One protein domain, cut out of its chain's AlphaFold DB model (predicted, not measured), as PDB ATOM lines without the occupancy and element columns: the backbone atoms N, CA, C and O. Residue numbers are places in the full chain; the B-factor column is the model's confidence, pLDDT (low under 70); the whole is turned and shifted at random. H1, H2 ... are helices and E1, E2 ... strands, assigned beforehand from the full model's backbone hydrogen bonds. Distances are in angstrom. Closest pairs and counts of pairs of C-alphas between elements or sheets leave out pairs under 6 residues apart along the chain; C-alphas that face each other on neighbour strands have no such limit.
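Overview. This is residues 2 to 85 of the 339 residues of the protein "AAA domain-containing protein" of Rubritalea profundi (UniProt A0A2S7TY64). What shape does this domain make? A small antiparallel sheet, E1 E3 E2 in order, is crossed on one face by the long helix H2, and H1 folds back along H2 on the side away from the sheet. H3 is not on the sheet but lies to the side of it, near residues 20 to 21 of H2, and the long link of residues 58 to 73 leads from H3 to the edge strand E2, with residues 65 to 66 paired parallel with residues 74 to 75 of E2. What is it built of? The printed part has 84 residues, with three named helices and three named strands in the order H1 H2 E1 H3 E2 E3, mixed in class, and under half of the residues are in named elements. How spread out is it? It is compact and rounded, with a radius of gyration of the C-alphas of 11.6 A and spans of 29 by 28 by 24 A.

Arrangement. How are the strands joined? E3, residues 81 to 84, is the inner strand, antiparallel to E1, residues 38 to 40, with N 39 and O 82 at 2.9 A. It is also antiparallel to E2, residues 74 to 76, its hairpin partner, with N 83 and O 75 at 2.8 A. Which helices stand where? H2, residues 19 to 33, is on the sheet at a height of 9.1 A, across the strands at 69 degrees to E3 on the local plane, making two layers, a helix on one face of a sheet; its closest C-alphas to E1 are those of Leu 28 and Leu 39, 5.3 A. H1, residues 2 to 11, touches H2 as a helical hairpin, opposite ways at a steep tilt of 39 degrees, the C-alphas of Ala 3 and Ser 29 closest at 5.1 A. H3, residues 52 to 57, only just touches H2, with 3 pairs of C-alphas within 8 A, the closest those of Phe 21 and Ile 55, 6.1 A. What else marks the arrangement? E1, H3 and E2 form a split strand-helix-strand unit, two strands running the same way with E3 between them, its crossover right-handed. In H1, H2 and H3 every O i to N i+4 pair is within hydrogen-bond range.

Along the chain. Where do the elements begin and end? H1 begins at C-alpha 2, (30.377, 63.466, -32.211), and E3 ends at C-alpha 84, (24.599, 51.894, -25.979). How long are they? H2 is 20.9 A, H1 14.1 A, E3 10.3 A, H3 8.3 A, E2 6.7 A and E1 6.3 A.

Size, cuts and confidence. How far does it reach? The C-alphas farthest apart, those of Ala 34 and Glu 61, are 31.3 A apart, and the printed part has no cut. Which links are long? Those from E1 to H3 and from H3 to E2. Where is confidence low? The pLDDT is under 70 at residue 15, residues 44 to 50 and residues 57 to 62.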
ATOM      1  N   LEU A   2      30.825  64.021 -33.494       75.62
ATOM      2  CA  LEU A   2      30.377  63.466 -32.211       75.62
ATOM      3  C   LEU A   2      30.729  61.972 -32.051       75.62
ATOM      4  O   LEU A   2      31.346  61.613 -31.051       75.62
ATOM      5  N   ALA A   3      30.431  61.146 -33.063       77.69
ATOM      6  CA  ALA A   3      30.752  59.713 -33.078       77.69
ATOM      7  C   ALA A   3      32.219  59.396 -32.744       77.69
ATOM      8  O   ALA A   3      32.504  58.564 -31.883       77.69
ATOM      9  N   LYS A   4      33.152  60.130 -33.357       76.62
ATOM     10  CA  LYS A   4      34.590  59.967 -33.127       76.62
ATOM     11  C   LYS A   4      35.007  60.343 -31.701       76.62
ATOM     12  O   LYS A   4      35.700  59.572 -31.050       76.62
ATOM     13  N   HIS A   5      34.534  61.476 -31.174       81.31
ATOM     14  CA  HIS A   5      34.833  61.878 -29.792       81.31
ATOM     15  C   HIS A   5      34.257  60.900 -28.759       81.31
ATOM     16  O   HIS A   5      34.902  60.611 -27.750       81.31
ATOM     17  N   PHE A   6      33.045  60.388 -29.000       83.00
ATOM     18  CA  PHE A   6      32.441  59.370 -28.149       83.00
ATOM     19  C   PHE A   6      33.241  58.063 -28.191       83.00
ATOM     20  O   PHE A   6      33.558  57.509 -27.138       83.00
ATOM     21  N   SER A   7      33.634  57.618 -29.389       82.50
ATOM     22  CA  SER A   7      34.499  56.453 -29.565       82.50
ATOM     23  C   SER A   7      35.829  56.607 -28.826       82.50
ATOM     24  O   SER A   7      36.186  55.730 -28.040       82.50
ATOM     25  N   ASP A   8      36.513  57.746 -28.963       82.00
ATOM     26  CA  ASP A   8      37.769  58.021 -28.255       82.00
ATOM     27  C   ASP A   8      37.585  57.989 -26.725       82.00
ATOM     28  O   ASP A   8      38.441  57.489 -25.993       82.00
ATOM     29  N   PHE A   9      36.464  58.506 -26.213       84.38
ATOM     30  CA  PHE A   9      36.159  58.516 -24.779       84.38
ATOM     31  C   PHE A   9      35.871  57.120 -24.211       84.38
ATOM     32  O   PHE A   9      36.331  56.801 -23.112       84.38
ATOM     33  N   ILE A  10      35.110  56.298 -24.937       83.19
ATOM     34  CA  ILE A  10      34.784  54.926 -24.524       83.19
ATOM     35  C   ILE A  10      36.002  54.012 -24.683       83.19
ATOM     36  O   ILE A  10      36.299  53.229 -23.786       83.19
ATOM     37  N   SER A  11      36.774  54.173 -25.757       82.38
ATOM     38  CA  SER A  11      37.971  53.367 -26.023       82.38
ATOM     39  C   SER A  11      39.077  53.581 -24.992       82.38
ATOM     40  O   SER A  11      39.838  52.662 -24.728       82.38
ATOM     41  N   LYS A  12      39.141  54.755 -24.346       82.31
ATOM     42  CA  LYS A  12      40.041  54.998 -23.202       82.31
ATOM     43  C   LYS A  12      39.699  54.172 -21.957       82.31
ATOM     44  O   LYS A  12      40.557  54.026 -21.092       82.31
ATOM     45  N   ARG A  13      38.456  53.694 -21.830       78.44
ATOM     46  CA  ARG A  13      38.003  52.847 -20.712       78.44
ATOM     47  C   ARG A  13      38.153  51.356 -20.996       78.44
ATOM     48  O   ARG A  13      38.228  50.574 -20.057       78.44
ATOM     49  N   HIS A  14      38.227  50.984 -22.268       76.56
ATOM     50  CA  HIS A  14      38.444  49.611 -22.693       76.56
ATOM     51  C   HIS A  14      39.933  49.253 -22.615       76.56
ATOM     52  O   HIS A  14      40.783  50.009 -23.095       76.56
ATOM     53  N   GLN A  15      40.260  48.102 -22.023       68.62
ATOM     54  CA  GLN A  15      41.620  47.557 -22.063       68.62
ATOM     55  C   GLN A  15      41.611  46.133 -22.627       68.62
ATOM     56  O   GLN A  15      40.702  45.376 -22.301       68.62
ATOM     57  N   PRO A  16      42.626  45.761 -23.432       70.62
ATOM     58  CA  PRO A  16      43.694  46.619 -23.944       70.62
ATOM     59  C   PRO A  16      43.159  47.635 -24.966       70.62
ATOM     60  O   PRO A  16      42.142  47.412 -25.620       70.62
ATOM     61  N   ALA A  17      43.854  48.765 -25.112       72.00
ATOM     62  CA  ALA A  17      43.492  49.755 -26.118       72.00
ATOM     63  C   ALA A  17      43.520  49.104 -27.511       72.00
ATOM     64  O   ALA A  17      44.567  48.656 -27.978       72.00
ATOM     65  N   SER A  18      42.364  49.054 -28.169       80.38
ATOM     66  CA  SER A  18      42.192  48.397 -29.460       80.38
ATOM     67  C   SER A  18      41.620  49.377 -30.475       80.38
ATOM     68  O   SER A  18      40.554  49.965 -30.279       80.38
ATOM     69  N   ARG A  19      42.327  49.543 -31.596       82.88
ATOM     70  CA  ARG A  19      41.841  50.344 -32.728       82.88
ATOM     71  C   ARG A  19      40.572  49.739 -33.331       82.88
ATOM     72  O   ARG A  19      39.695  50.475 -33.788       82.88
ATOM     73  N   ASP A  20      40.455  48.417 -33.295       84.12
ATOM     74  CA  ASP A  20      39.286  47.708 -33.806       84.12
ATOM     75  C   ASP A  20      38.071  47.925 -32.899       84.12
ATOM     76  O   ASP A  20      36.965  48.132 -33.398       84.12
ATOM     77  N   PHE A  21      38.284  47.990 -31.580       85.69
ATOM     78  CA  PHE A  21      37.242  48.377 -30.629       85.69
ATOM     79  C   PHE A  21      36.760  49.813 -30.875       85.69
ATOM     80  O   PHE A  21      35.559  50.038 -31.014       85.69
ATOM     81  N   ALA A  22      37.679  50.771 -31.030       86.06
ATOM     82  CA  ALA A  22      37.322  52.155 -31.353       86.06
ATOM     83  C   ALA A  22      36.514  52.258 -32.661       86.06
ATOM     84  O   ALA A  22      35.494  52.946 -32.724       86.06
ATOM     85  N   THR A  23      36.916  51.509 -33.689       87.00
ATOM     86  CA  THR A  23      36.188  51.441 -34.968       87.00
ATOM     87  C   THR A  23      34.768  50.895 -34.784       87.00
ATOM     88  O   THR A  23      33.818  51.369 -35.404       87.00
ATOM     89  N   LEU A  24      34.601  49.893 -33.922       87.56
ATOM     90  CA  LEU A  24      33.308  49.281 -33.629       87.56
ATOM     91  C   LEU A  24      32.390  50.228 -32.835       87.56
ATOM     92  O   LEU A  24      31.204  50.324 -33.156       87.56
ATOM     93  N   VAL A  25      32.924  50.988 -31.874       89.19
ATOM     94  CA  VAL A  25      32.159  52.016 -31.143       89.19
ATOM     95  C   VAL A  25      31.783  53.197 -32.044       89.19
ATOM     96  O   VAL A  25      30.672  53.714 -31.939       89.19
ATOM     97  N   GLU A  26      32.667  53.605 -32.957       89.00
ATOM     98  CA  GLU A  26      32.367  54.651 -33.944       89.00
ATOM     99  C   GLU A  26      31.194  54.228 -34.837       89.00
ATOM    100  O   GLU A  26      30.212  54.961 -34.935       89.00
ATOM    101  N   ARG A  27      31.219  53.000 -35.368       88.50
ATOM    102  CA  ARG A  27      30.115  52.437 -36.166       88.50
ATOM    103  C   ARG A  27      28.808  52.320 -35.398       88.50
ATOM    104  O   ARG A  27      27.745  52.541 -35.969       88.50
ATOM    105  N   LEU A  28      28.866  51.962 -34.116       90.62
ATOM    106  CA  LEU A  28      27.680  51.969 -33.266       90.62
ATOM    107  C   LEU A  28      27.102  53.383 -33.162       90.62
ATOM    108  O   LEU A  28      25.895  53.563 -33.293       90.62
ATOM    109  N   SER A  29      27.954  54.388 -32.954       89.75
ATOM    110  CA  SER A  29      27.507  55.777 -32.893       89.75
ATOM    111  C   SER A  29      26.942  56.261 -34.231       89.75
ATOM    112  O   SER A  29      25.940  56.964 -34.226       89.75
ATOM    113  N   GLU A  30      27.530  55.869 -35.363       89.31
ATOM    114  CA  GLU A  30      26.999  56.162 -36.701       89.31
ATOM    115  C   GLU A  30      25.637  55.496 -36.934       89.31
ATOM    116  O   GLU A  30      24.725  56.128 -37.460       89.31
ATOM    117  N   ALA A  31      25.469  54.238 -36.510       88.50
ATOM    118  CA  ALA A  31      24.193  53.533 -36.600       88.50
ATOM    119  C   ALA A  31      23.104  54.245 -35.781       88.50
ATOM    120  O   ALA A  31      21.991  54.429 -36.268       88.50
ATOM    121  N   VAL A  32      23.450  54.708 -34.577       88.75
ATOM    122  CA  VAL A  32      22.578  55.535 -33.732       88.75
ATOM    123  C   VAL A  32      22.243  56.863 -34.401       88.75
ATOM    124  O   VAL A  32      21.075  57.235 -34.453       88.75
ATOM    125  N   GLU A  33      23.226  57.573 -34.952       86.62
ATOM    126  CA  GLU A  33      22.985  58.818 -35.695       86.62
ATOM    127  C   GLU A  33      22.089  58.591 -36.930       86.62
ATOM    128  O   GLU A  33      21.305  59.468 -37.285       86.62
ATOM    129  N   ALA A  34      22.143  57.401 -37.535       85.06
ATOM    130  CA  ALA A  34      21.280  56.981 -38.640       85.06
ATOM    131  C   ALA A  34      19.888  56.473 -38.207       85.06
ATOM    132  O   ALA A  34      19.083  56.108 -39.064       85.06
ATOM    133  N   GLY A  35      19.589  56.453 -36.904       84.44
ATOM    134  CA  GLY A  35      18.279  56.085 -36.359       84.44
ATOM    135  C   GLY A  35      18.162  54.651 -35.831       84.44
ATOM    136  O   GLY A  35      17.112  54.297 -35.298       84.44
ATOM    137  N   SER A  36      19.207  53.828 -35.908       88.19
ATOM    138  CA  SER A  36      19.210  52.473 -35.336       88.19
ATOM    139  C   SER A  36      19.515  52.499 -33.837       88.19
ATOM    140  O   SER A  36      20.448  53.149 -33.386       88.19
ATOM    141  N   SER A  37      18.782  51.740 -33.032       90.06
ATOM    142  CA  SER A  37      19.039  51.609 -31.587       90.06
ATOM    143  C   SER A  37      20.294  50.789 -31.249       90.06
ATOM    144  O   SER A  37      20.863  50.941 -30.162       90.06
ATOM    145  N   CYS A  38      20.729  49.927 -32.173       91.69
ATOM    146  CA  CYS A  38      21.885  49.048 -32.038       91.69
ATOM    147  C   CYS A  38      22.641  48.844 -33.350       91.69
ATOM    148  O   CYS A  38      22.155  49.146 -34.441       91.69
ATOM    149  N   LEU A  39      23.837  48.272 -33.219       90.69
ATOM    150  CA  LEU A  39      24.624  47.732 -34.315       90.69
ATOM    151  C   LEU A  39      24.483  46.205 -34.331       90.69
ATOM    152  O   LEU A  39      24.916  45.525 -33.398       90.69
ATOM    153  N   ASP A  40      23.896  45.661 -35.395       89.06
ATOM    154  CA  ASP A  40      23.833  44.217 -35.622       89.06
ATOM    155  C   ASP A  40      25.153  43.721 -36.235       89.06
ATOM    156  O   ASP A  40      25.467  43.976 -37.398       89.06
ATOM    157  N   LEU A  41      25.942  43.001 -35.435       86.38
ATOM    158  CA  LEU A  41      27.259  42.497 -35.827       86.38
ATOM    159  C   LEU A  41      27.173  41.249 -36.718       86.38
ATOM    160  O   LEU A  41      28.188  40.827 -37.275       86.38
ATOM    161  N   ARG A  42      25.991  40.630 -36.854       80.12
ATOM    162  CA  ARG A  42      25.783  39.418 -37.664       80.12
ATOM    163  C   ARG A  42      25.285  39.721 -39.070       80.12
ATOM    164  O   ARG A  42      25.577  38.952 -39.983       80.12
ATOM    165  N   SER A  43      24.548  40.811 -39.268       72.44
ATOM    166  CA  SER A  43      23.839  41.064 -40.529       72.44
ATOM    167  C   SER A  43      24.692  41.623 -41.675       72.44
ATOM    168  O   SER A  43      24.134  41.965 -42.722       72.44
ATOM    169  N   HIS A  44      26.029  41.686 -41.576       56.88
ATOM    170  CA  HIS A  44      26.846  42.366 -42.593       56.88
ATOM    171  C   HIS A  44      28.141  41.668 -43.046       56.88
ATOM    172  O   HIS A  44      29.093  41.494 -42.295       56.88
ATOM    173  N   LYS A  45      28.224  41.481 -44.377       50.94
ATOM    174  CA  LYS A  45      29.445  41.278 -45.191       50.94
ATOM    175  C   LYS A  45      30.337  42.536 -45.299       50.94
ATOM    176  O   LYS A  45      31.433  42.462 -45.840       50.94
ATOM    177  N   LYS A  46      29.860  43.701 -44.829       48.47
ATOM    178  CA  LYS A  46      30.547  45.013 -44.896       48.47
ATOM    179  C   LYS A  46      31.445  45.315 -43.695       48.47
ATOM    180  O   LYS A  46      32.225  46.264 -43.738       48.47
ATOM    181  N   HIS A  47      31.349  44.542 -42.620       52.06
ATOM    182  CA  HIS A  47      32.192  44.735 -41.451       52.06
ATOM    183  C   HIS A  47      33.366  43.768 -41.547       52.06
ATOM    184  O   HIS A  47      33.275  42.642 -41.083       52.06
ATOM    185  N   SER A  48      34.491  44.198 -42.120       51.38
ATOM    186  CA  SER A  48      35.752  43.432 -42.097       51.38
ATOM    187  C   SER A  48      36.343  43.254 -40.680       51.38
ATOM    188  O   SER A  48      37.546  43.075 -40.527       51.38
ATOM    189  N   LEU A  49      35.517  43.348 -39.635       57.41
ATOM    190  CA  LEU A  49      35.856  43.028 -38.256       57.41
ATOM    191  C   LEU A  49      35.625  41.523 -38.107       57.41
ATOM    192  O   LEU A  49      34.606  41.092 -37.570       57.41
ATOM    193  N   GLY A  50      36.537  40.736 -38.685       60.06
ATOM    194  CA  GLY A  50      36.416  39.280 -38.821       60.06
ATOM    195  C   GLY A  50      36.241  38.528 -37.500       60.06
ATOM    196  O   GLY A  50      35.845  37.368 -37.526       60.06
ATOM    197  N   ASP A  51      36.475  39.188 -36.361       75.12
ATOM    198  CA  ASP A  51      36.337  38.575 -35.047       75.12
ATOM    199  C   ASP A  51      35.898  39.568 -33.951       75.12
ATOM    200  O   ASP A  51      36.583  39.801 -32.954       75.12
ATOM    201  N   TRP A  52      34.724  40.190 -34.125       78.62
ATOM    202  CA  TRP A  52      34.124  41.072 -33.106       78.62
ATOM    203  C   TRP A  52      33.979  40.399 -31.735       78.62
ATOM    204  O   TRP A  52      33.994  41.083 -30.716       78.62
ATOM    205  N   LYS A  53      33.869  39.066 -31.697       78.25
ATOM    206  CA  LYS A  53      33.850  38.298 -30.450       78.25
ATOM    207  C   LYS A  53      35.169  38.445 -29.711       78.25
ATOM    208  O   LYS A  53      35.143  38.765 -28.534       78.25
ATOM    209  N   THR A  54      36.295  38.291 -30.400       76.62
ATOM    210  CA  THR A  54      37.628  38.481 -29.818       76.62
ATOM    211  C   THR A  54      37.871  39.934 -29.407       76.62
ATOM    212  O   THR A  54      38.402  40.175 -28.327       76.62
ATOM    213  N   ILE A  55      37.401  40.903 -30.203       76.75
ATOM    214  CA  ILE A  55      37.503  42.340 -29.878       76.75
ATOM    215  C   ILE A  55      36.735  42.689 -28.594       76.75
ATOM    216  O   ILE A  55      37.186  43.522 -27.817       76.75
ATOM    217  N   LEU A  56      35.566  42.082 -28.373       77.75
ATOM    218  CA  LEU A  56      34.722  42.365 -27.207       77.75
ATOM    219  C   LEU A  56      35.029  41.449 -26.009       77.75
ATOM    220  O   LEU A  56      34.724  41.815 -24.878       77.75
ATOM    221  N   ALA A  57      35.648  40.284 -26.230       67.62
ATOM    222  CA  ALA A  57      36.034  39.337 -25.181       67.62
ATOM    223  C   ALA A  57      37.242  39.803 -24.355       67.62
ATOM    224  O   ALA A  57      37.407  39.356 -23.221       67.62
ATOM    225  N   SER A  58      38.070  40.710 -24.886       59.06
ATOM    226  CA  SER A  58      39.242  41.229 -24.176       59.06
ATOM    227  C   SER A  58      38.906  42.164 -23.004       59.06
ATOM    228  O   SER A  58      39.812  42.529 -22.268       59.06
ATOM    229  N   ASP A  59      37.629  42.518 -22.800       61.22
ATOM    230  CA  ASP A  59      37.171  43.484 -21.785       61.22
ATOM    231  C   ASP A  59      36.707  42.875 -20.449       61.22
ATOM    232  O   ASP A  59      36.109  43.578 -19.632       61.22
ATOM    233  N   ALA A  60      36.920  41.575 -20.218       55.38
ATOM    234  CA  ALA A  60      36.308  40.847 -19.099       55.38
ATOM    235  C   ALA A  60      36.588  41.450 -17.700       55.38
ATOM    236  O   ALA A  60      35.808  41.221 -16.778       55.38
ATOM    237  N   GLU A  61      37.652  42.247 -17.544       55.19
ATOM    238  CA  GLU A  61      38.053  42.863 -16.269       55.19
ATOM    239  C   GLU A  61      37.624  44.341 -16.100       55.19
ATOM    240  O   GLU A  61      37.534  44.807 -14.966       55.19
ATOM    241  N   ASN A  62      37.297  45.084 -17.173       57.50
ATOM    242  CA  ASN A  62      37.147  46.558 -17.131       57.50
ATOM    243  C   ASN A  62      35.733  47.115 -17.374       57.50
ATOM    244  O   ASN A  62      35.545  48.333 -17.409       57.50
ATOM    245  N   SER A  63      34.711  46.257 -17.446       74.50
ATOM    246  CA  SER A  63      33.294  46.664 -17.384       74.50
ATOM    247  C   SER A  63      32.831  47.671 -18.461       74.50
ATOM    248  O   SER A  63      31.834  48.366 -18.250       74.50
ATOM    249  N   THR A  64      33.504  47.790 -19.616       85.06
ATOM    250  CA  THR A  64      33.074  48.703 -20.700       85.06
ATOM    251  C   THR A  64      31.977  48.070 -21.560       85.06
ATOM    252  O   THR A  64      31.047  48.760 -21.992       85.06
ATOM    253  N   VAL A  65      32.036  46.752 -21.736       87.25
ATOM    254  CA  VAL A  65      31.034  45.914 -22.397       87.25
ATOM    255  C   VAL A  65      30.561  44.841 -21.422       87.25
ATOM    256  O   VAL A  65      31.357  44.213 -20.733       87.25
ATOM    257  N   SER A  66      29.257  44.596 -21.372       88.12
ATOM    258  CA  SER A  66      28.696  43.484 -20.606       88.12
ATOM    259  C   SER A  66      27.496  42.877 -21.321       88.12
ATOM    260  O   SER A  66      26.956  43.443 -22.277       88.12
ATOM    261  N   SER A  67      27.087  41.697 -20.867       88.06
ATOM    262  CA  SER A  67      25.817  41.097 -21.258       88.06
ATOM    263  C   SER A  67      24.633  41.880 -20.669       88.06
ATOM    264  O   SER A  67      24.792  42.584 -19.667       88.06
ATOM    265  N   PRO A  68      23.417  41.725 -21.228       88.81
ATOM    266  CA  PRO A  68      22.193  42.231 -20.617       88.81
ATOM    267  C   PRO A  68      22.131  41.995 -19.101       88.81
ATOM    268  O   PRO A  68      22.309  40.872 -18.636       88.81
ATOM    269  N   GLY A  69      21.871  43.060 -18.339       83.69
ATOM    270  CA  GLY A  69      21.839  43.036 -16.871       83.69
ATOM    271  C   GLY A  69      23.099  43.584 -16.192       83.69
ATOM    272  O   GLY A  69      23.043  43.887 -15.003       83.69
ATOM    273  N   GLY A  70      24.203  43.771 -16.923       84.62
ATOM    274  CA  GLY A  70      25.374  44.479 -16.408       84.62
ATOM    275  C   GLY A  70      25.228  46.007 -16.436       84.62
ATOM    276  O   GLY A  70      24.314  46.566 -17.051       84.62
ATOM    277  N   ASN A  71      26.150  46.701 -15.756       84.06
ATOM    278  CA  ASN A  71      26.146  48.164 -15.623       84.06
ATOM    279  C   ASN A  71      27.180  48.872 -16.521       84.06
ATOM    280  O   ASN A  71      27.716  49.925 -16.177       84.06
ATOM    281  N   SER A  72      27.516  48.261 -17.652       89.00
ATOM    282  CA  SER A  72      28.510  48.797 -18.577       89.00
ATOM    283  C   SER A  72      27.898  49.807 -19.557       89.00
ATOM    284  O   SER A  72      26.727  49.678 -19.919       89.00
ATOM    285  N   PRO A  73      28.681  50.772 -20.073       90.06
ATOM    286  CA  PRO A  73      28.225  51.711 -21.103       90.06
ATOM    287  C   PRO A  73      27.733  51.050 -22.397       90.06
ATOM    288  O   PRO A  73      26.868  51.610 -23.076       90.06
ATOM    289  N   LEU A  74      28.289  49.887 -22.749       91.69
ATOM    290  CA  LEU A  74      27.912  49.108 -23.925       91.69
ATOM    291  C   LEU A  74      27.314  47.767 -23.514       91.69
ATOM    292  O   LEU A  74      27.854  47.101 -22.635       91.69
ATOM    293  N   ILE A  75      26.242  47.345 -24.181       91.94
ATOM    294  CA  ILE A  75      25.605  46.044 -23.946       91.94
ATOM    295  C   ILE A  75      25.721  45.193 -25.206       91.94
ATOM    296  O   ILE A  75      25.329  45.637 -26.285       91.94
ATOM    297  N   LEU A  76      26.247  43.977 -25.068       90.88
ATOM    298  CA  LEU A  76      26.338  42.989 -26.141       90.88
ATOM    299  C   LEU A  76      25.357  41.849 -25.871       90.88
ATOM    300  O   LEU A  76      25.491  41.129 -24.882       90.88
ATOM    301  N   THR A  77      24.384  41.661 -26.759       89.62
ATOM    302  CA  THR A  77      23.424  40.558 -26.637       89.62
ATOM    303  C   THR A  77      23.984  39.255 -27.201       89.62
ATOM    304  O   THR A  77      24.887  39.235 -28.046       89.62
ATOM    305  N   THR A  78      23.401  38.135 -26.775       85.25
ATOM    306  CA  THR A  78      23.720  36.791 -27.273       85.25
ATOM    307  C   THR A  78      23.460  36.630 -28.767       85.25
ATOM    308  O   THR A  78      24.069  35.774 -29.407       85.25
ATOM    309  N   GLU A  79      22.616  37.477 -29.353       85.19
ATOM    310  CA  GLU A  79      22.281  37.533 -30.777       85.19
ATOM    311  C   GLU A  79      23.297  38.354 -31.582       85.19
ATOM    312  O   GLU A  79      23.149  38.476 -32.794       85.19
ATOM    313  N   GLY A  80      24.357  38.872 -30.951       87.56
ATOM    314  CA  GLY A  80      25.380  39.674 -31.622       87.56
ATOM    315  C   GLY A  80      24.924  41.097 -31.938       87.56
ATOM    316  O   GLY A  80      25.386  41.676 -32.916       87.56
ATOM    317  N   ARG A  81      24.021  41.662 -31.134       90.50
ATOM    318  CA  ARG A  81      23.644  43.075 -31.224       90.50
ATOM    319  C   ARG A  81      24.384  43.871 -30.164       90.50
ATOM    320  O   ARG A  81      24.389  43.491 -28.994       90.50
ATOM    321  N   LEU A  82      24.994  44.971 -30.577       92.00
ATOM    322  CA  LEU A  82      25.713  45.877 -29.696       92.00
ATOM    323  C   LEU A  82      24.925  47.171 -29.509       92.00
ATOM    324  O   LEU A  82      24.523  47.804 -30.481       92.00
ATOM    325  N   TYR A  83      24.754  47.584 -28.261       92.94
ATOM    326  CA  TYR A  83      23.960  48.740 -27.873       92.94
ATOM    327  C   TYR A  83      24.780  49.731 -27.058       92.94
ATOM    328  O   TYR A  83      25.648  49.341 -26.278       92.94
ATOM    329  N   LEU A  84      24.399  51.011 -27.126       93.00
ATOM    330  CA  LEU A  84      24.599  51.894 -25.979       93.00
ATOM    331  C   LEU A  84      23.606  51.483 -24.892       93.00
ATOM    332  O   LEU A  84      22.415  51.344 -25.179       93.00
ATOM    333  N   GLN A  85      24.065  51.350 -23.647       92.69
ATOM    334  CA  GLN A  85      23.260  50.847 -22.527       92.69
ATOM    335  C   GLN A  85      21.894  51.532 -22.423       92.69
ATOM    336  O   GLN A  85      20.877  50.864 -22.266       92.69
TER     337      GLN A  85